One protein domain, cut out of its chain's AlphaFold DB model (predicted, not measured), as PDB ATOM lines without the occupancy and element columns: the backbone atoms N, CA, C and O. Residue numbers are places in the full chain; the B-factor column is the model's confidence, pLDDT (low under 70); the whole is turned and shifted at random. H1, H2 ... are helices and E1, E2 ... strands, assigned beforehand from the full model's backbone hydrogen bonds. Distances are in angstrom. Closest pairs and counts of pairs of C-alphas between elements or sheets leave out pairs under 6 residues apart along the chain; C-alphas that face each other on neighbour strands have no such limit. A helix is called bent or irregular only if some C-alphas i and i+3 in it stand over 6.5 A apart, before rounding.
ATOM      1  N   ILE A   2     -12.060  14.387 -31.811       54.41
ATOM      2  CA  ILE A   2     -12.500  15.275 -30.721       54.41
ATOM      3  C   ILE A   2     -13.970  15.639 -30.996       54.41
ATOM      4  O   ILE A   2     -14.249  16.092 -32.109       54.41
ATOM      5  N   PRO A   3     -14.907  15.403 -30.059       61.00
ATOM      6  CA  PRO A   3     -16.303  15.781 -30.238       61.00
ATOM      7  C   PRO A   3     -16.421  17.292 -30.405       61.00
ATOM      8  O   PRO A   3     -15.851  18.049 -29.618       61.00
ATOM      9  N   ASP A   4     -17.173  17.714 -31.417       75.19
ATOM     10  CA  ASP A   4     -17.526  19.116 -31.613       75.19
ATOM     11  C   ASP A   4     -18.200  19.655 -30.333       75.19
ATOM     12  O   ASP A   4     -19.186  19.056 -29.880       75.19
ATOM     13  N   PRO A   5     -17.689  20.745 -29.723       76.12
ATOM     14  CA  PRO A   5     -18.284  21.351 -28.537       76.12
ATOM     15  C   PRO A   5     -19.783  21.624 -28.680       76.12
ATOM     16  O   PRO A   5     -20.512  21.443 -27.706       76.12
ATOM     17  N   LEU A   6     -20.244  21.976 -29.885       83.19
ATOM     18  CA  LEU A   6     -21.648  22.276 -30.174       83.19
ATOM     19  C   LEU A   6     -22.541  21.030 -30.133       83.19
ATOM     20  O   LEU A   6     -23.735  21.127 -29.868       83.19
ATOM     21  N   LYS A   7     -21.971  19.840 -30.341       87.19
ATOM     22  CA  LYS A   7     -22.715  18.570 -30.346       87.19
ATOM     23  C   LYS A   7     -22.697  17.846 -28.999       87.19
ATOM     24  O   LYS A   7     -23.246  16.750 -28.890       87.19
ATOM     25  N   LYS A   8     -22.092  18.431 -27.958       88.06
ATOM     26  CA  LYS A   8     -21.972  17.804 -26.627       88.06
ATOM     27  C   LYS A   8     -23.324  17.432 -26.016       88.06
ATOM     28  O   LYS A   8     -23.442  16.334 -25.475       88.06
ATOM     29  N   THR A   9     -24.323  18.309 -26.120       91.69
ATOM     30  CA  THR A   9     -25.668  18.073 -25.564       91.69
ATOM     31  C   THR A   9     -26.333  16.868 -26.224       91.69
ATOM     32  O   THR A   9     -26.684  15.918 -25.532       91.69
ATOM     33  N   ILE A  10     -26.357  16.837 -27.559       92.12
ATOM     34  CA  ILE A  10     -26.924  15.732 -28.347       92.12
ATOM     35  C   ILE A  10     -26.219  14.409 -28.023       92.12
ATOM     36  O   ILE A  10     -26.861  13.387 -27.798       92.12
ATOM     37  N   ILE A  11     -24.884  14.407 -27.938       90.81
ATOM     38  CA  ILE A  11     -24.129  13.193 -27.582       90.81
ATOM     39  C   ILE A  11     -24.492  12.714 -26.168       90.81
ATOM     40  O   ILE A  11     -24.558  11.509 -25.929       90.81
ATOM     41  N   SER A  12     -24.716  13.630 -25.224       91.00
ATOM     42  CA  SER A  12     -25.144  13.293 -23.861       91.00
ATOM     43  C   SER A  12     -26.529  12.645 -23.846       91.00
ATOM     44  O   SER A  12     -26.723  11.621 -23.192       91.00
ATOM     45  N   GLU A  13     -27.474  13.193 -24.608       93.06
ATOM     46  CA  GLU A  13     -28.830  12.656 -24.753       93.06
ATOM     47  C   GLU A  13     -28.822  11.267 -25.392       93.06
ATOM     48  O   GLU A  13     -29.394  10.332 -24.831       93.06
ATOM     49  N   LEU A  14     -28.075  11.087 -26.485       93.44
ATOM     50  CA  LEU A  14     -27.906   9.783 -27.129       93.44
ATOM     51  C   LEU A  14     -27.292   8.755 -26.171       93.44
ATOM     52  O   LEU A  14     -27.777   7.631 -26.079       93.44
ATOM     53  N   LYS A  15     -26.272   9.136 -25.390       91.69
ATOM     54  CA  LYS A  15     -25.684   8.248 -24.370       91.69
ATOM     55  C   LYS A  15     -26.685   7.841 -23.292       91.69
ATOM     56  O   LYS A  15     -26.580   6.732 -22.777       91.69
ATOM     57  N   LYS A  16     -27.618   8.720 -22.917       92.81
ATOM     58  CA  LYS A  16     -28.689   8.382 -21.968       92.81
ATOM     59  C   LYS A  16     -29.694   7.420 -22.601       92.81
ATOM     60  O   LYS A  16     -30.003   6.411 -21.981       92.81
ATOM     61  N   ALA A  17     -30.136   7.688 -23.829       92.25
ATOM     62  CA  ALA A  17     -31.095   6.845 -24.543       92.25
ATOM     63  C   ALA A  17     -30.566   5.414 -24.759       92.25
ATOM     64  O   ALA A  17     -31.250   4.440 -24.460       92.25
ATOM     65  N   VAL A  18     -29.301   5.281 -25.172       93.62
ATOM     66  CA  VAL A  18     -28.645   3.987 -25.432       93.62
ATOM     67  C   VAL A  18     -28.562   3.083 -24.196       93.62
ATOM     68  O   VAL A  18     -28.564   1.857 -24.330       93.62
ATOM     69  N   LYS A  19     -28.484   3.655 -22.984       89.62
ATOM     70  CA  LYS A  19     -28.430   2.858 -21.746       89.62
ATOM     71  C   LYS A  19     -29.701   2.043 -21.527       89.62
ATOM     72  O   LYS A  19     -29.594   0.922 -21.045       89.62
ATOM     73  N   ASN A  20     -30.852   2.593 -21.907       88.56
ATOM     74  CA  ASN A  20     -32.163   1.989 -21.670       88.56
ATOM     75  C   ASN A  20     -32.709   1.220 -22.879       88.56
ATOM     76  O   ASN A  20     -33.702   0.521 -22.740       88.56
ATOM     77  N   ALA A  21     -32.114   1.378 -24.063       91.88
ATOM     78  CA  ALA A  21     -32.507   0.616 -25.248       91.88
ATOM     79  C   ALA A  21     -32.017  -0.834 -25.141       91.88
ATOM     80  O   ALA A  21     -30.960  -1.050 -24.566       91.88
ATOM     81  N   ASP A  22     -32.698  -1.809 -25.733       91.69
ATOM     82  CA  ASP A  22     -32.163  -3.175 -25.864       91.69
ATOM     83  C   ASP A  22     -31.244  -3.293 -27.089       91.69
ATOM     84  O   ASP A  22     -30.166  -3.882 -27.022       91.69
ATOM     85  N   GLU A  23     -31.618  -2.622 -28.177       91.56
ATOM     86  CA  GLU A  23     -30.927  -2.620 -29.466       91.56
ATOM     87  C   GLU A  23     -30.908  -1.206 -30.067       91.56
ATOM     88  O   GLU A  23     -31.813  -0.403 -29.832       91.56
ATOM     89  N   VAL A  24     -29.864  -0.882 -30.837       94.75
ATOM     90  CA  VAL A  24     -29.706   0.419 -31.502       94.75
ATOM     91  C   VAL A  24     -29.605   0.239 -33.014       94.75
ATOM     92  O   VAL A  24     -28.647  -0.337 -33.528       94.75
ATOM     93  N   LEU A  25     -30.565   0.797 -33.749       95.38
ATOM     94  CA  LEU A  25     -30.535   0.822 -35.208       95.38
ATOM     95  C   LEU A  25     -29.719   2.021 -35.702       95.38
ATOM     96  O   LEU A  25     -30.018   3.172 -35.383       95.38
ATOM     97  N   ILE A  26     -28.687   1.753 -36.498       96.00
ATOM     98  CA  ILE A  26     -27.882   2.774 -37.166       96.00
ATOM     99  C   ILE A  26     -28.370   2.902 -38.608       96.00
ATOM    100  O   ILE A  26     -28.065   2.070 -39.463       96.00
ATOM    101  N   ALA A  27     -29.134   3.961 -38.855       96.69
ATOM    102  CA  ALA A  27     -29.875   4.218 -40.088       96.69
ATOM    103  C   ALA A  27     -29.317   5.427 -40.865       96.69
ATOM    104  O   ALA A  27     -30.060   6.299 -41.298       96.69
ATOM    105  N   THR A  28     -27.991   5.548 -40.965       96.50
ATOM    106  CA  THR A  28     -27.361   6.630 -41.743       96.50
ATOM    107  C   THR A  28     -27.428   6.351 -43.243       96.50
ATOM    108  O   THR A  28     -27.632   5.208 -43.662       96.50
ATOM    109  N   ASP A  29     -27.196   7.376 -44.058       95.69
ATOM    110  CA  ASP A  29     -27.223   7.248 -45.516       95.69
ATOM    111  C   ASP A  29     -26.311   6.113 -46.027       95.69
ATOM    112  O   ASP A  29     -25.284   5.797 -45.405       95.69
ATOM    113  N   PRO A  30     -26.667   5.454 -47.142       92.94
ATOM    114  CA  PRO A  30     -25.945   4.300 -47.681       92.94
ATOM    115  C   PRO A  30     -24.688   4.699 -48.477       92.94
ATOM    116  O   PRO A  30     -24.365   4.088 -49.492       92.94
ATOM    117  N   ASP A  31     -23.953   5.712 -48.019       95.69
ATOM    118  CA  ASP A  31     -22.729   6.197 -48.651       95.69
ATOM    119  C   ASP A  31     -21.533   6.195 -47.679       95.69
ATOM    120  O   ASP A  31     -21.627   5.799 -46.513       95.69
ATOM    121  N   ARG A  32     -20.361   6.634 -48.156       95.19
ATOM    122  CA  ARG A  32     -19.144   6.665 -47.328       95.19
ATOM    123  C   ARG A  32     -19.220   7.644 -46.151       95.19
ATOM    124  O   ARG A  32     -18.549   7.423 -45.145       95.19
ATOM    125  N   GLU A  33     -19.963   8.745 -46.280       94.88
ATOM    126  CA  GLU A  33     -20.092   9.734 -45.205       94.88
ATOM    127  C   GLU A  33     -21.011   9.175 -44.116       94.88
ATOM    128  O   GLU A  33     -20.661   9.213 -42.933       94.88
ATOM    129  N   GLY A  34     -22.122   8.556 -44.516       96.06
ATOM    130  CA  GLY A  34     -23.037   7.827 -43.653       96.06
ATOM    131  C   GLY A  34     -22.358   6.677 -42.913       96.06
ATOM    132  O   GLY A  34     -22.548   6.551 -41.701       96.06
ATOM    133  N   GLU A  35     -21.501   5.895 -43.576       96.19
ATOM    134  CA  GLU A  35     -20.693   4.851 -42.924       96.19
ATOM    135  C   GLU A  35     -19.698   5.428 -41.909       96.19
ATOM    136  O   GLU A  35     -19.572   4.927 -40.788       96.19
ATOM    137  N   ALA A  36     -19.020   6.527 -42.241       96.06
ATOM    138  CA  ALA A  36     -18.114   7.180 -41.302       96.06
ATOM    139  C   ALA A  36     -18.854   7.747 -40.079       96.06
ATOM    140  O   ALA A  36     -18.347   7.664 -38.955       96.06
ATOM    141  N   ILE A  37     -20.053   8.312 -40.266       95.06
ATOM    142  CA  ILE A  37     -20.915   8.775 -39.170       95.06
ATOM    143  C   ILE A  37     -21.349   7.588 -38.308       95.06
ATOM    144  O   ILE A  37     -21.189   7.649 -37.088       95.06
ATOM    145  N   ALA A  38     -21.817   6.503 -38.925       95.50
ATOM    146  CA  ALA A  38     -22.217   5.281 -38.238       95.50
ATOM    147  C   ALA A  38     -21.084   4.728 -37.365       95.50
ATOM    148  O   ALA A  38     -21.248   4.570 -36.154       95.50
ATOM    149  N   ASN A  39     -19.892   4.552 -37.940       95.06
ATOM    150  CA  ASN A  39     -18.717   4.082 -37.210       95.06
ATOM    151  C   ASN A  39     -18.323   5.024 -36.054       95.06
ATOM    152  O   ASN A  39     -17.947   4.577 -34.965       95.06
ATOM    153  N   ASN A  40     -18.430   6.342 -36.257       92.94
ATOM    154  CA  ASN A  40     -18.166   7.319 -35.202       92.94
ATOM    155  C   ASN A  40     -19.202   7.244 -34.072       92.94
ATOM    156  O   ASN A  40     -18.814   7.356 -32.909       92.94
ATOM    157  N   LEU A  41     -20.487   7.053 -34.383       93.69
ATOM    158  CA  LEU A  41     -21.552   6.890 -33.390       93.69
ATOM    159  C   LEU A  41     -21.330   5.625 -32.565       93.69
ATOM    160  O   LEU A  41     -21.303   5.715 -31.340       93.69
ATOM    161  N   ILE A  42     -21.056   4.493 -33.217       93.06
ATOM    162  CA  ILE A  42     -20.744   3.217 -32.558       93.06
ATOM    163  C   ILE A  42     -19.577   3.383 -31.584       93.06
ATOM    164  O   ILE A  42     -19.688   3.033 -30.409       93.06
ATOM    165  N   THR A  43     -18.490   4.014 -32.034       91.94
ATOM    166  CA  THR A  43     -17.305   4.254 -31.197       91.94
ATOM    167  C   THR A  43     -17.599   5.225 -30.043       91.94
ATOM    168  O   THR A  43     -17.176   5.011 -28.909       91.94
ATOM    169  N   THR A  44     -18.332   6.312 -30.307       91.44
ATOM    170  CA  THR A  44     -18.580   7.391 -29.329       91.44
ATOM    171  C   THR A  44     -19.586   6.987 -28.254       91.44
ATOM    172  O   THR A  44     -19.469   7.406 -27.096       91.44
ATOM    173  N   LEU A  45     -20.580   6.190 -28.642       92.00
ATOM    174  CA  LEU A  45     -21.641   5.677 -27.780       92.00
ATOM    175  C   LEU A  45     -21.284   4.314 -27.164       92.00
ATOM    176  O   LEU A  45     -22.016   3.860 -26.292       92.00
ATOM    177  N   LYS A  46     -20.141   3.718 -27.547       90.75
ATOM    178  CA  LYS A  46     -19.654   2.404 -27.088       90.75
ATOM    179  C   LYS A  46     -20.682   1.296 -27.323       90.75
ATOM    180  O   LYS A  46     -21.052   0.570 -26.409       90.75
ATOM    181  N   LEU A  47     -21.163   1.203 -28.561       87.25
ATOM    182  CA  LEU A  47     -22.254   0.300 -28.933       87.25
ATOM    183  C   LEU A  47     -21.827  -1.148 -29.200       87.25
ATOM    184  O   LEU A  47     -22.690  -1.908 -29.601       87.25
ATOM    185  N   GLU A  48     -20.559  -1.522 -28.985       78.19
ATOM    186  CA  GLU A  48     -19.966  -2.868 -29.166       78.19
ATOM    187  C   GLU A  48     -20.820  -3.863 -29.977       78.19
ATOM    188  O   GLU A  48     -20.734  -3.845 -31.199       78.19
ATOM    189  N   ASN A  49     -21.670  -4.667 -29.322       80.00
ATOM    190  CA  ASN A  49     -22.544  -5.666 -29.963       80.00
ATOM    191  C   ASN A  49     -24.043  -5.306 -29.910       80.00
ATOM    192  O   ASN A  49     -24.903  -6.140 -30.168       80.00
ATOM    193  N   LYS A  50     -24.369  -4.074 -29.524       88.44
ATOM    194  CA  LYS A  50     -25.728  -3.579 -29.269       88.44
ATOM    195  C   LYS A  50     -26.296  -2.781 -30.445       88.44
ATOM    196  O   LYS A  50     -27.185  -1.950 -30.259       88.44
ATOM    197  N   TYR A  51     -25.744  -2.955 -31.643       94.44
ATOM    198  CA  TYR A  51     -26.177  -2.204 -32.813       94.44
ATOM    199  C   TYR A  51     -26.442  -3.095 -34.019       94.44
ATOM    200  O   TYR A  51     -25.810  -4.133 -34.196       94.44
ATOM    201  N   LYS A  52     -27.335  -2.620 -34.884       94.81
ATOM    202  CA  LYS A  52     -27.567  -3.148 -36.229       94.81
ATOM    203  C   LYS A  52     -27.493  -2.009 -37.231       94.81
ATOM    204  O   LYS A  52     -28.081  -0.949 -37.013       94.81
ATOM    205  N   ARG A  53     -26.763  -2.201 -38.329       95.69
ATOM    206  CA  ARG A  53     -26.679  -1.220 -39.415       95.69
ATOM    207  C   ARG A  53     -27.766  -1.532 -40.440       95.69
ATOM    208  O   ARG A  53     -27.775  -2.620 -40.992       95.69
ATOM    209  N   ILE A  54     -28.649  -0.579 -40.723       96.69
ATOM    210  CA  ILE A  54     -29.713  -0.743 -41.730       96.69
ATOM    211  C   ILE A  54     -29.505   0.260 -42.855       96.69
ATOM    212  O   ILE A  54     -29.241   1.423 -42.568       96.69
ATOM    213  N   LYS A  55     -29.581  -0.167 -44.119       95.25
ATOM    214  CA  LYS A  55     -29.399   0.696 -45.299       95.25
ATOM    215  C   LYS A  55     -30.666   0.700 -46.138       95.25
ATOM    216  O   LYS A  55     -31.216  -0.358 -46.414       95.25
ATOM    217  N   TYR A  56     -31.067   1.878 -46.586       95.31
ATOM    218  CA  TYR A  56     -32.177   2.070 -47.510       95.31
ATOM    219  C   TYR A  56     -31.834   3.225 -48.453       95.31
ATOM    220  O   TYR A  56     -31.173   4.183 -48.054       95.31
ATOM    221  N   ASN A  57     -32.246   3.108 -49.714       94.62
ATOM    222  CA  ASN A  57     -32.035   4.145 -50.734       94.62
ATOM    223  C   ASN A  57     -33.256   5.059 -50.895       94.62
ATOM    224  O   ASN A  57     -33.171   6.103 -51.535       94.62
ATOM    225  N   GLU A  58     -34.387   4.661 -50.318       94.69
ATOM    226  CA  GLU A  58     -35.655   5.372 -50.368       94.69
ATOM    227  C   GLU A  58     -36.351   5.301 -49.007       94.69
ATOM    228  O   GLU A  58     -36.097   4.394 -48.213       94.69
ATOM    229  N   ILE A  59     -37.211   6.280 -48.731       94.88
ATOM    230  CA  ILE A  59     -37.926   6.408 -47.457       94.88
ATOM    231  C   ILE A  59     -39.383   5.977 -47.684       94.88
ATOM    232  O   ILE A  59     -40.297   6.800 -47.679       94.88
ATOM    233  N   THR A  60     -39.573   4.683 -47.950       97.44
ATOM    234  CA  THR A  60     -40.876   4.009 -48.097       97.44
ATOM    235  C   THR A  60     -41.069   3.003 -46.958       97.44
ATOM    236  O   THR A  60     -40.091   2.513 -46.389       97.44
ATOM    237  N   ASP A  61     -42.315   2.704 -46.580       97.25
ATOM    238  CA  ASP A  61     -42.602   1.775 -45.473       97.25
ATOM    239  C   ASP A  61     -42.021   0.378 -45.753       97.25
ATOM    240  O   ASP A  61     -41.393  -0.236 -44.888       97.25
ATOM    241  N   GLU A  62     -42.143  -0.080 -46.999       97.00
ATOM    242  CA  GLU A  62     -41.616  -1.357 -47.467       97.00
ATOM    243  C   GLU A  62     -40.085  -1.408 -47.383       97.00
ATOM    244  O   GLU A  62     -39.532  -2.371 -46.846       97.00
ATOM    245  N   ALA A  63     -39.386  -0.366 -47.853       95.81
ATOM    246  CA  ALA A  63     -37.925  -0.331 -47.833       95.81
ATOM    247  C   ALA A  63     -37.364  -0.282 -46.406       95.81
ATOM    248  O   ALA A  63     -36.358  -0.935 -46.116       95.81
ATOM    249  N   ILE A  64     -38.014   0.453 -45.498       96.44
ATOM    250  CA  ILE A  64     -37.586   0.536 -44.097       96.44
ATOM    251  C   ILE A  64     -37.787  -0.804 -43.386       96.44
ATOM    252  O   ILE A  64     -36.864  -1.272 -42.716       96.44
ATOM    253  N   LYS A  65     -38.945  -1.454 -43.555       96.88
ATOM    254  CA  LYS A  65     -39.199  -2.787 -42.979       96.88
ATOM    255  C   LYS A  65     -38.193  -3.813 -43.490       96.88
ATOM    256  O   LYS A  65     -37.558  -4.491 -42.684       96.88
ATOM    257  N   PHE A  66     -37.959  -3.839 -44.802       96.38
ATOM    258  CA  PHE A  66     -36.962  -4.717 -45.410       96.38
ATOM    259  C   PHE A  66     -35.554  -4.483 -44.841       96.38
ATOM    260  O   PHE A  66     -34.838  -5.439 -44.540       96.38
ATOM    261  N   ALA A  67     -35.152  -3.222 -44.649       96.38
ATOM    262  CA  ALA A  67     -33.845  -2.879 -44.095       96.38
ATOM    263  C   ALA A  67     -33.690  -3.284 -42.617       96.38
ATOM    264  O   ALA A  67     -32.593  -3.655 -42.201       96.38
ATOM    265  N   ILE A  68     -34.767  -3.227 -41.827       96.19
ATOM    266  CA  ILE A  68     -34.780  -3.682 -40.426       96.19
ATOM    267  C   ILE A  68     -34.667  -5.209 -40.340       96.19
ATOM    268  O   ILE A  68     -33.947  -5.717 -39.480       96.19
ATOM    269  N   GLU A  69     -35.339  -5.932 -41.237       96.62
ATOM    270  CA  GLU A  69     -35.280  -7.397 -41.318       96.62
ATOM    271  C   GLU A  69     -33.922  -7.914 -41.820       96.62
ATOM    272  O   GLU A  69     -33.505  -9.007 -41.439       96.62
ATOM    273  N   ASN A  70     -33.206  -7.116 -42.621       95.75
ATOM    274  CA  ASN A  70     -31.919  -7.469 -43.228       95.75
ATOM    275  C   ASN A  70     -30.782  -6.546 -42.745       95.75
ATOM    276  O   ASN A  70     -30.230  -5.770 -43.535       95.75
ATOM    277  N   PRO A  71     -30.408  -6.601 -41.452       94.88
ATOM    278  CA  PRO A  71     -29.328  -5.785 -40.926       94.88
ATOM    279  C   PRO A  71     -27.978  -6.206 -41.517       94.88
ATOM    280  O   PRO A  71     -27.703  -7.379 -41.763       94.88
ATOM    281  N   LEU A  72     -27.114  -5.219 -41.699       93.50
ATOM    282  CA  LEU A  72     -25.769  -5.354 -42.236       93.50
ATOM    283  C   LEU A  72     -24.728  -5.056 -41.153       93.50
ATOM    284  O   LEU A  72     -25.041  -4.581 -40.058       93.50
ATOM    285  N   GLU A  73     -23.465  -5.290 -41.495       92.62
ATOM    286  CA  GLU A  73     -22.324  -4.773 -40.747       92.62
ATOM    287  C   GLU A  73     -21.837  -3.441 -41.334       92.62
ATOM    288  O   GLU A  73     -22.139  -3.076 -42.475       92.62
ATOM    289  N   ILE A  74     -21.062  -2.703 -40.539       94.06
ATOM    290  CA  ILE A  74     -20.381  -1.491 -40.998       94.06
ATOM    291  C   ILE A  74     -19.325  -1.847 -42.036       94.06
ATOM    292  O   ILE A  74     -18.463  -2.701 -41.810       94.06
ATOM    293  N   ASP A  75     -19.333  -1.114 -43.144       95.56
ATOM    294  CA  ASP A  75     -18.339  -1.293 -44.193       95.56
ATOM    295  C   ASP A  75     -17.060  -0.528 -43.834       95.56
ATOM    296  O   ASP A  75     -16.938   0.690 -44.012       95.56
ATOM    297  N   LYS A  76     -16.065  -1.270 -43.339       95.38
ATOM    298  CA  LYS A  76     -14.764  -0.713 -42.954       95.38
ATOM    299  C   LYS A  76     -14.046  -0.035 -44.123       95.38
ATOM    300  O   LYS A  76     -13.366   0.962 -43.898       95.38
ATOM    301  N   ASN A  77     -14.212  -0.512 -45.358       97.06
ATOM    302  CA  ASN A  77     -13.548   0.082 -46.518       97.06
ATOM    303  C   ASN A  77     -14.119   1.470 -46.823       97.06
ATOM    304  O   ASN A  77     -13.361   2.406 -47.087       97.06
ATOM    305  N   LEU A  78     -15.442   1.633 -46.725       96.25
ATOM    306  CA  LEU A  78     -16.094   2.936 -46.887       96.25
ATOM    307  C   LEU A  78     -15.692   3.919 -45.780       96.25
ATOM    308  O   LEU A  78     -15.410   5.088 -46.063       96.25
ATOM    309  N   VAL A  79     -15.587   3.439 -44.538       96.50
ATOM    310  CA  VAL A  79     -15.096   4.235 -43.405       96.50
ATOM    311  C   VAL A  79     -13.661   4.713 -43.643       96.50
ATOM    312  O   VAL A  79     -13.373   5.903 -43.481       96.50
ATOM    313  N   GLU A  80     -12.752   3.818 -44.034       96.44
ATOM    314  CA  GLU A  80     -11.356   4.181 -44.295       96.44
ATOM    315  C   GLU A  80     -11.225   5.119 -45.500       96.44
ATOM    316  O   GLU A  80     -10.494   6.109 -45.430       96.44
ATOM    317  N   ALA A  81     -12.003   4.911 -46.565       96.69
ATOM    318  CA  ALA A  81     -12.035   5.823 -47.705       96.69
ATOM    319  C   ALA A  81     -12.427   7.256 -47.293       96.69
ATOM    320  O   ALA A  81     -11.809   8.229 -47.740       96.69
ATOM    321  N   GLN A  82     -13.421   7.403 -46.409       96.31
ATOM    322  CA  GLN A  82     -13.832   8.706 -45.882       96.31
ATOM    323  C   GLN A  82     -12.739   9.342 -45.016       96.31
ATOM    324  O   GLN A  82     -12.407  10.519 -45.209       96.31
ATOM    325  N   LYS A  83     -12.123   8.567 -44.114       94.19
ATOM    326  CA  LYS A  83     -11.018   9.039 -43.265       94.19
ATOM    327  C   LYS A  83      -9.835   9.517 -44.100       94.19
ATOM    328  O   LYS A  83      -9.329  10.614 -43.849       94.19
ATOM    329  N   THR A  84      -9.433   8.748 -45.112       94.94
ATOM    330  CA  THR A  84      -8.330   9.103 -46.013       94.94
ATOM    331  C   THR A  84      -8.633  10.392 -46.765       94.94
ATOM    332  O   THR A  84      -7.807  11.306 -46.761       94.94
ATOM    333  N   ARG A  85      -9.835  10.532 -47.340       94.19
ATOM    334  CA  ARG A  85     -10.257  11.781 -47.996       94.19
ATOM    335  C   ARG A  85     -10.189  12.971 -47.036       94.19
ATOM    336  O   ARG A  85      -9.618  14.003 -47.379       94.19
ATOM    337  N   ARG A  86     -10.723  12.825 -45.823       91.56
ATOM    338  CA  ARG A  86     -10.724  13.890 -44.811       91.56
ATOM    339  C   ARG A  86      -9.311  14.278 -44.378       91.56
ATOM    340  O   ARG A  86      -9.038  15.458 -44.169       91.56
ATOM    341  N   MET A  87      -8.411  13.306 -44.242       91.44
ATOM    342  CA  MET A  87      -7.006  13.553 -43.925       91.44
ATOM    343  C   MET A  87      -6.294  14.277 -45.069       91.44
ATOM    344  O   MET A  87      -5.584  15.249 -44.816       91.44
ATOM    345  N   LEU A  88      -6.535  13.868 -46.316       91.31
ATOM    346  CA  LEU A  88      -5.989  14.520 -47.504       91.31
ATOM    347  C   LEU A  88      -6.417  15.990 -47.587       91.31
ATOM    348  O   LEU A  88      -5.570  16.875 -47.712       91.31
ATOM    349  N   ASP A  89      -7.718  16.256 -47.459       90.12
ATOM    350  CA  ASP A  89      -8.255  17.618 -47.503       90.12
ATOM    351  C   ASP A  89      -7.697  18.466 -46.343       90.12
ATOM    352  O   ASP A  89      -7.391  19.643 -46.525       90.12
ATOM    353  N   ARG A  90      -7.461  17.861 -45.170       87.62
ATOM    354  CA  ARG A  90      -6.831  18.519 -44.015       87.62
ATOM    355  C   ARG A  90      -5.361  18.874 -44.265       87.62
ATOM    356  O   ARG A  90      -4.937  19.972 -43.910       87.62
ATOM    357  N   ILE A  91      -4.585  17.968 -44.862       87.44
ATOM    358  CA  ILE A  91      -3.167  18.196 -45.183       87.44
ATOM    359  C   ILE A  91      -3.031  19.340 -46.188       87.44
ATOM    360  O   ILE A  91      -2.249  20.265 -45.959       87.44
ATOM    361  N   ILE A  92      -3.806  19.289 -47.274       83.62
ATOM    362  CA  ILE A  92      -3.783  20.314 -48.323       83.62
ATOM    363  C   ILE A  92      -4.300  21.636 -47.760       83.62
ATOM    364  O   ILE A  92      -3.619  22.650 -47.874       83.62
ATOM    365  N   GLY A  93      -5.453  21.608 -47.088       82.06
ATOM    366  CA  GLY A  93      -6.093  22.793 -46.530       82.06
ATOM    367  C   GLY A  93      -5.189  23.548 -45.562       82.06
ATOM    368  O   GLY A  93      -4.989  24.746 -45.734       82.06
ATOM    369  N   PHE A  94      -4.572  22.868 -44.589       82.88
ATOM    370  CA  PHE A  94      -3.713  23.555 -43.623       82.88
ATOM    371  C   PHE A  94      -2.405  24.051 -44.232       82.88
ATOM    372  O   PHE A  94      -2.045  25.204 -44.015       82.88
ATOM    373  N   ARG A  95      -1.686  23.222 -44.998       83.06
ATOM    374  CA  ARG A  95      -0.378  23.631 -45.536       83.06
ATOM    375  C   ARG A  95      -0.515  24.739 -46.575       83.06
ATOM    376  O   ARG A  95       0.227  25.717 -46.531       83.06
ATOM    377  N   LEU A  96      -1.468  24.593 -47.493       81.62
ATOM    378  CA  LEU A  96      -1.618  25.520 -48.607       81.62
ATOM    379  C   LEU A  96      -2.273  26.833 -48.167       81.62
ATOM    380  O   LEU A  96      -1.810  27.889 -48.587       81.62
ATOM    381  N   SER A  97      -3.259  26.805 -47.260       83.38
ATOM    382  CA  SER A  97      -3.850  28.051 -46.741       83.38
ATOM    383  C   SER A  97      -2.831  28.882 -45.955       83.38
ATOM    384  O   SER A  97      -2.792  30.098 -46.116       83.38
ATOM    385  N   GLN A  98      -1.940  28.248 -45.178       83.12
ATOM    386  CA  GLN A  98      -0.849  28.963 -44.495       83.12
ATOM    387  C   GLN A  98       0.095  29.655 -45.487       83.12
ATOM    388  O   GLN A  98       0.445  30.819 -45.301       83.12
ATOM    389  N   LEU A  99       0.456  28.975 -46.579       85.62
ATOM    390  CA  LEU A  99       1.256  29.582 -47.641       85.62
ATOM    391  C   LEU A  99       0.522  30.758 -48.308       85.62
ATOM    392  O   LEU A  99       1.131  31.800 -48.548       85.62
ATOM    393  N   MET A 100      -0.778  30.620 -48.585       82.88
ATOM    394  CA  MET A 100      -1.567  31.703 -49.183       82.88
ATOM    395  C   MET A 100      -1.644  32.926 -48.271       82.88
ATOM    396  O   MET A 100      -1.453  34.036 -48.755       82.88
ATOM    397  N   MET A 101      -1.835  32.738 -46.963       82.75
ATOM    398  CA  MET A 101      -1.826  33.839 -45.992       82.75
ATOM    399  C   MET A 101      -0.493  34.599 -45.978       82.75
ATOM    400  O   MET A 101      -0.481  35.810 -45.782       82.75
ATOM    401  N   GLN A 102       0.632  33.915 -46.209       84.25
ATOM    402  CA  GLN A 102       1.947  34.561 -46.289       84.25
ATOM    403  C   GLN A 102       2.176  35.300 -47.616       84.25
ATOM    404  O   GLN A 102       2.913  36.285 -47.656       84.25
ATOM    405  N   LYS A 103       1.606  34.799 -48.719       84.44
ATOM    406  CA  LYS A 103       1.893  35.281 -50.081       84.44
ATOM    407  C   LYS A 103       0.887  36.298 -50.609       84.44
ATOM    408  O   LYS A 103       1.266  37.130 -51.428       84.44
ATOM    409  N   VAL A 104      -0.362  36.256 -50.155       82.38
ATOM    410  CA  VAL A 104      -1.419  37.171 -50.590       82.38
ATOM    411  C   VAL A 104      -1.571  38.278 -49.552       82.38
ATOM    412  O   VAL A 104      -2.041  38.045 -48.442       82.38
ATOM    413  N   LYS A 105      -1.167  39.496 -49.919       75.81
ATOM    414  CA  LYS A 105      -1.365  40.701 -49.102       75.81
ATOM    415  C   LYS A 105      -2.675  41.384 -49.505       75.81
ATOM    416  O   LYS A 105      -3.050  41.332 -50.672       75.81
ATOM    417  N   ASN A 106      -3.342  42.036 -48.552       78.38
ATOM    418  CA  ASN A 106      -4.581  42.805 -48.760       78.38
ATOM    419  C   ASN A 106      -5.801  41.982 -49.220       78.38
ATOM    420  O   ASN A 106      -6.706  42.522 -49.853       78.38
ATOM    421  N   ALA A 107      -5.853  40.686 -48.903       75.62
ATOM    422  CA  ALA A 107      -7.074  39.918 -49.113       75.62
ATOM    423  C   ALA A 107      -8.184  40.424 -48.164       75.62
ATOM    424  O   ALA A 107      -7.910  40.637 -46.982       75.62
ATOM    425  N   PRO A 108      -9.436  40.581 -48.637       75.56
ATOM    426  CA  PRO A 108     -10.556  41.036 -47.803       75.56
ATOM    427  C   PRO A 108     -10.939  40.024 -46.709       75.56
ATOM    428  O   PRO A 108     -11.638  40.366 -45.761       75.56
ATOM    429  N   THR A 109     -10.487  38.774 -46.837       77.88
ATOM    430  CA  THR A 109     -10.666  37.686 -45.867       77.88
ATOM    431  C   THR A 109      -9.406  36.821 -45.810       77.88
ATOM    432  O   THR A 109      -8.517  36.957 -46.652       77.88
ATOM    433  N   ASN A 110      -9.320  35.905 -44.838       77.62
ATOM    434  CA  ASN A 110      -8.242  34.920 -44.791       77.62
ATOM    435  C   ASN A 110      -8.299  34.018 -46.037       77.62
ATOM    436  O   ASN A 110      -9.252  33.246 -46.179       77.62
ATOM    437  N   PRO A 111      -7.286  34.068 -46.920       79.94
ATOM    438  CA  PRO A 111      -7.281  33.247 -48.116       79.94
ATOM    439  C   PRO A 111      -7.213  31.773 -47.719       79.94
ATOM    440  O   PRO A 111      -6.377  31.358 -46.912       79.94
ATOM    441  N   SER A 112      -8.114  30.984 -48.294       83.38
ATOM    442  CA  SER A 112      -8.172  29.543 -48.089       83.38
ATOM    443  C   SER A 112      -7.871  28.822 -49.391       83.38
ATOM    444  O   SER A 112      -8.176  29.302 -50.484       83.38
ATOM    445  N   ALA A 113      -7.254  27.656 -49.259       83.62
ATOM    446  CA  ALA A 113      -6.986  26.778 -50.376       83.62
ATOM    447  C   ALA A 113      -7.589  25.406 -50.107       83.62
ATOM    448  O   ALA A 113      -7.457  24.848 -49.017       83.62
ATOM    449  N   GLY A 114      -8.236  24.852 -51.124       86.00
ATOM    450  CA  GLY A 114      -8.924  23.577 -51.029       86.00
ATOM    451  C   GLY A 114      -8.628  22.740 -52.256       86.00
ATOM    452  O   GLY A 114      -8.654  23.244 -53.375       86.00
ATOM    453  N   ARG A 115      -8.402  21.439 -52.056       90.69
ATOM    454  CA  ARG A 115      -8.078  20.493 -53.137       90.69
ATOM    455  C   ARG A 115      -9.038  20.596 -54.329       90.69
ATOM    456  O   ARG A 115      -8.602  20.506 -55.467       90.69
ATOM    457  N   VAL A 116     -10.335  20.778 -54.064       91.56
ATOM    458  CA  VAL A 116     -11.377  20.922 -55.098       91.56
ATOM    459  C   VAL A 116     -11.671  22.391 -55.406       91.56
ATOM    460  O   VAL A 116     -11.750  22.765 -56.571       91.56
ATOM    461  N   GLN A 117     -11.790  23.233 -54.376       90.50
ATOM    462  CA  GLN A 117     -12.143  24.650 -54.528       90.50
ATOM    463  C   GLN A 117     -11.132  25.414 -55.388       90.50
ATOM    464  O   GLN A 117     -11.533  26.183 -56.255       90.50
ATOM    465  N   SER A 118      -9.833  25.169 -55.204       89.19
ATOM    466  CA  SER A 118      -8.785  25.853 -55.966       89.19
ATOM    467  C   SER A 118      -8.814  25.487 -57.453       89.19
ATOM    468  O   SER A 118      -8.559  26.346 -58.290       89.19
ATOM    469  N   ILE A 119      -9.173  24.244 -57.798       93.19
ATOM    470  CA  ILE A 119      -9.340  23.825 -59.198       93.19
ATOM    471  C   ILE A 119     -10.602  24.440 -59.804       93.19
ATOM    472  O   ILE A 119     -10.545  24.955 -60.915       93.19
ATOM    473  N   ALA A 120     -11.717  24.449 -59.071       95.88
ATOM    474  CA  ALA A 120     -12.943  25.100 -59.530       95.88
ATOM    475  C   ALA A 120     -12.724  26.601 -59.789       95.88
ATOM    476  O   ALA A 120     -13.101  27.103 -60.845       95.88
ATOM    477  N   LEU A 121     -12.038  27.297 -58.875       93.50
ATOM    478  CA  LEU A 121     -11.670  28.702 -59.056       93.50
ATOM    479  C   LEU A 121     -10.765  28.895 -60.277       93.50
ATOM    480  O   LEU A 121     -10.979  29.825 -61.048       93.50
ATOM    481  N   LYS A 122      -9.794  27.997 -60.492       94.88
ATOM    482  CA  LYS A 122      -8.934  28.042 -61.681       94.88
ATOM    483  C   LYS A 122      -9.761  28.000 -62.968       94.88
ATOM    484  O   LYS A 122      -9.494  28.805 -63.848       94.88
ATOM    485  N   LEU A 123     -10.755  27.113 -63.066       97.44
ATOM    486  CA  LEU A 123     -11.611  27.012 -64.255       97.44
ATOM    487  C   LEU A 123     -12.367  28.319 -64.531       97.44
ATOM    488  O   LEU A 123     -12.447  28.745 -65.679       97.44
ATOM    489  N   VAL A 124     -12.870  28.979 -63.484       97.50
ATOM    490  CA  VAL A 124     -13.526  30.290 -63.615       97.50
ATOM    491  C   VAL A 124     -12.532  31.349 -64.096       97.50
ATOM    492  O   VAL A 124     -12.807  32.043 -65.068       97.50
ATOM    493  N   CYS A 125     -11.347  31.437 -63.483       97.44
ATOM    494  CA  CYS A 125     -10.312  32.387 -63.901       97.44
ATOM    495  C   CYS A 125      -9.782  32.115 -65.320       97.44
ATOM    496  O   CYS A 125      -9.423  33.046 -66.033       97.44
ATOM    497  N   ASP A 126      -9.688  30.850 -65.732       97.88
ATOM    498  CA  ASP A 126      -9.324  30.480 -67.102       97.88
ATOM    499  C   ASP A 126     -10.378  30.980 -68.092       97.88
ATOM    500  O   ASP A 126     -10.016  31.542 -69.123       97.88
ATOM    501  N   LYS A 127     -11.667  30.823 -67.762       97.81
ATOM    502  CA  LYS A 127     -12.761  31.300 -68.612       97.81
ATOM    503  C   LYS A 127     -12.812  32.821 -68.693       97.81
ATOM    504  O   LYS A 127     -13.012  33.349 -69.780       97.81
ATOM    505  N   GLU A 128     -12.580  33.515 -67.583       98.06
ATOM    506  CA  GLU A 128     -12.510  34.979 -67.584       98.06
ATOM    507  C   GLU A 128     -11.381  35.473 -68.492       98.06
ATOM    508  O   GLU A 128     -11.602  36.317 -69.351       98.06
ATOM    509  N   ARG A 129     -10.197  34.853 -68.413       97.75
ATOM    510  CA  ARG A 129      -9.095  35.167 -69.331       97.75
ATOM    511  C   ARG A 129      -9.443  34.901 -70.792       97.75
ATOM    512  O   ARG A 129      -8.971  35.619 -71.664       97.75
ATOM    513  N   GLU A 130     -10.219  33.862 -71.091       97.44
ATOM    514  CA  GLU A 130     -10.698  33.606 -72.456       97.44
ATOM    515  C   GLU A 130     -11.610  34.743 -72.945       97.44
ATOM    516  O   GLU A 130     -11.485  35.163 -74.091       97.44
ATOM    517  N   ILE A 131     -12.480  35.262 -72.071       97.00
ATOM    518  CA  ILE A 131     -13.371  36.395 -72.358       97.00
ATOM    519  C   ILE A 131     -12.567  37.688 -72.542       97.00
ATOM    520  O   ILE A 131     -12.786  38.398 -73.517       97.00
ATOM    521  N   GLU A 132     -11.606  37.978 -71.664       97.19
ATOM    522  CA  GLU A 132     -10.740  39.163 -71.769       97.19
ATOM    523  C   GLU A 132      -9.902  39.163 -73.058       97.19
ATOM    524  O   GLU A 132      -9.661  40.215 -73.642       97.19
ATOM    525  N   ASN A 133      -9.477  37.981 -73.520       96.81
ATOM    526  CA  ASN A 133      -8.717  37.817 -74.762       96.81
ATOM    527  C   ASN A 133      -9.607  37.628 -76.003       96.81
ATOM    528  O   ASN A 133      -9.090  37.403 -77.103       96.81
ATOM    529  N   PHE A 134     -10.934  37.667 -75.854       95.56
ATOM    530  CA  PHE A 134     -11.847  37.516 -76.975       95.56
ATOM    531  C   PHE A 134     -11.819  38.775 -77.844       95.56
ATOM    532  O   PHE A 134     -12.298  39.836 -77.452       95.56
ATOM    533  N   ASN A 135     -11.298  38.638 -79.063       93.12
ATOM    534  CA  ASN A 135     -11.354  39.691 -80.071       93.12
ATOM    535  C   ASN A 135     -12.646  39.527 -80.892       93.12
ATOM    536  O   ASN A 135     -12.731  38.578 -81.681       93.12
ATOM    537  N   PRO A 136     -13.660  40.399 -80.721       89.31
ATOM    538  CA  PRO A 136     -14.902  40.299 -81.474       89.31
ATOM    539  C   PRO A 136     -14.630  40.485 -82.968       89.31
ATOM    540  O   PRO A 136     -13.916  41.395 -83.381       89.31
ATOM    541  N   ILE A 137     -15.226  39.616 -83.782       87.38
ATOM    542  CA  ILE A 137     -15.146  39.690 -85.241       87.38
ATOM    543  C   ILE A 137     -16.498  40.175 -85.749       87.38
ATOM    544  O   ILE A 137     -17.521  39.541 -85.475       87.38
TER     545      ILE A 137
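AT A GLANCE: This is residues 2 to 137 of the 166 residues of the protein "DNA topoisomerase I/SWI domain fusion protein" of Mycoplasma arginini (UniProt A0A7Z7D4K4). What shape does the backbone make? A loose head, made of H1, H2, H3 and the small two-strand sheet of E1 and E2, sits at one end of a long helical arm, H4; beyond H4 the link of residues 104 to 116 folds back, and residues 117 to 137, with H5, stick out. What is it built of? The 136 printed residues hold five named helices and two named strands, in the order H1 E1 H2 E2 H3 H4 H5; the class is mostly helix and the sheet, E1 beside E2, is parallel. How spread out is it? It is extended, with a radius of gyration of the C-alphas of 22.3 A, and elongated, spanning 71 by 38 by 25 A.

IN THESE COORDINATES: Where do the first elements lie? H1 is residues 5 to 20, 24.8 A long, from C-alpha 5 at (-18.284, 21.351, -28.537); it is irregular, with C-alphas 6 and 9 standing 7.4 A apart. E1 is residues 24 to 26, H2 residues 32 to 45, 19.7 A long, and E2 residues 51 to 53. What follows? H3 is residues 61 to 69, and H4, residues 76 to 103, is 40.3 A long, from C-alpha 76 at (-14.764, -0.713, -42.954). H5, residues 117 to 132, is 22.6 A long and ends with C-alpha 132 at (-10.740, 39.163, -71.769).

HOW THE PARTS SIT: What does H1 meet? Its residues 11 to 18 alone touch H2, at residue 45 alone; the closest C-alphas, of Lys 15 and Leu 45, are 5.9 A apart, and the helices run the same way at a steep tilt of 67 degrees. How do the strands pair? E1 and E2 are parallel, at 25 degrees, with N 26 and O 52 within hydrogen-bond range at 2.8 A. E1, H2 and E2 form a strand-helix-strand unit, two parallel neighbour strands with a helix between, with a right-handed crossover. Where does H4 join? Its residues 78 to 83 alone touch H2, about perpendicular at 80 degrees, the C-alphas of Ala 36 and Val 79 coming closest at 4.7 A. H3 and H5 touch no helix. Are the helix backbones complete? Each O i to N i+4 pair is within hydrogen-bond range in H2, H3, H4 and H5, but 8 of 12 in H1.

THE WHOLE: How far does it reach? The two C-alphas farthest apart, of Asn 20 and Ile 137, are 75.8 A apart. Is it continuous? The printed part has no cut, and the link from H4 to H5, 13 residues, is long. Where is confidence low? The mean pLDDT of the printed part is 90.8, and residues 2 to 3 are under 70.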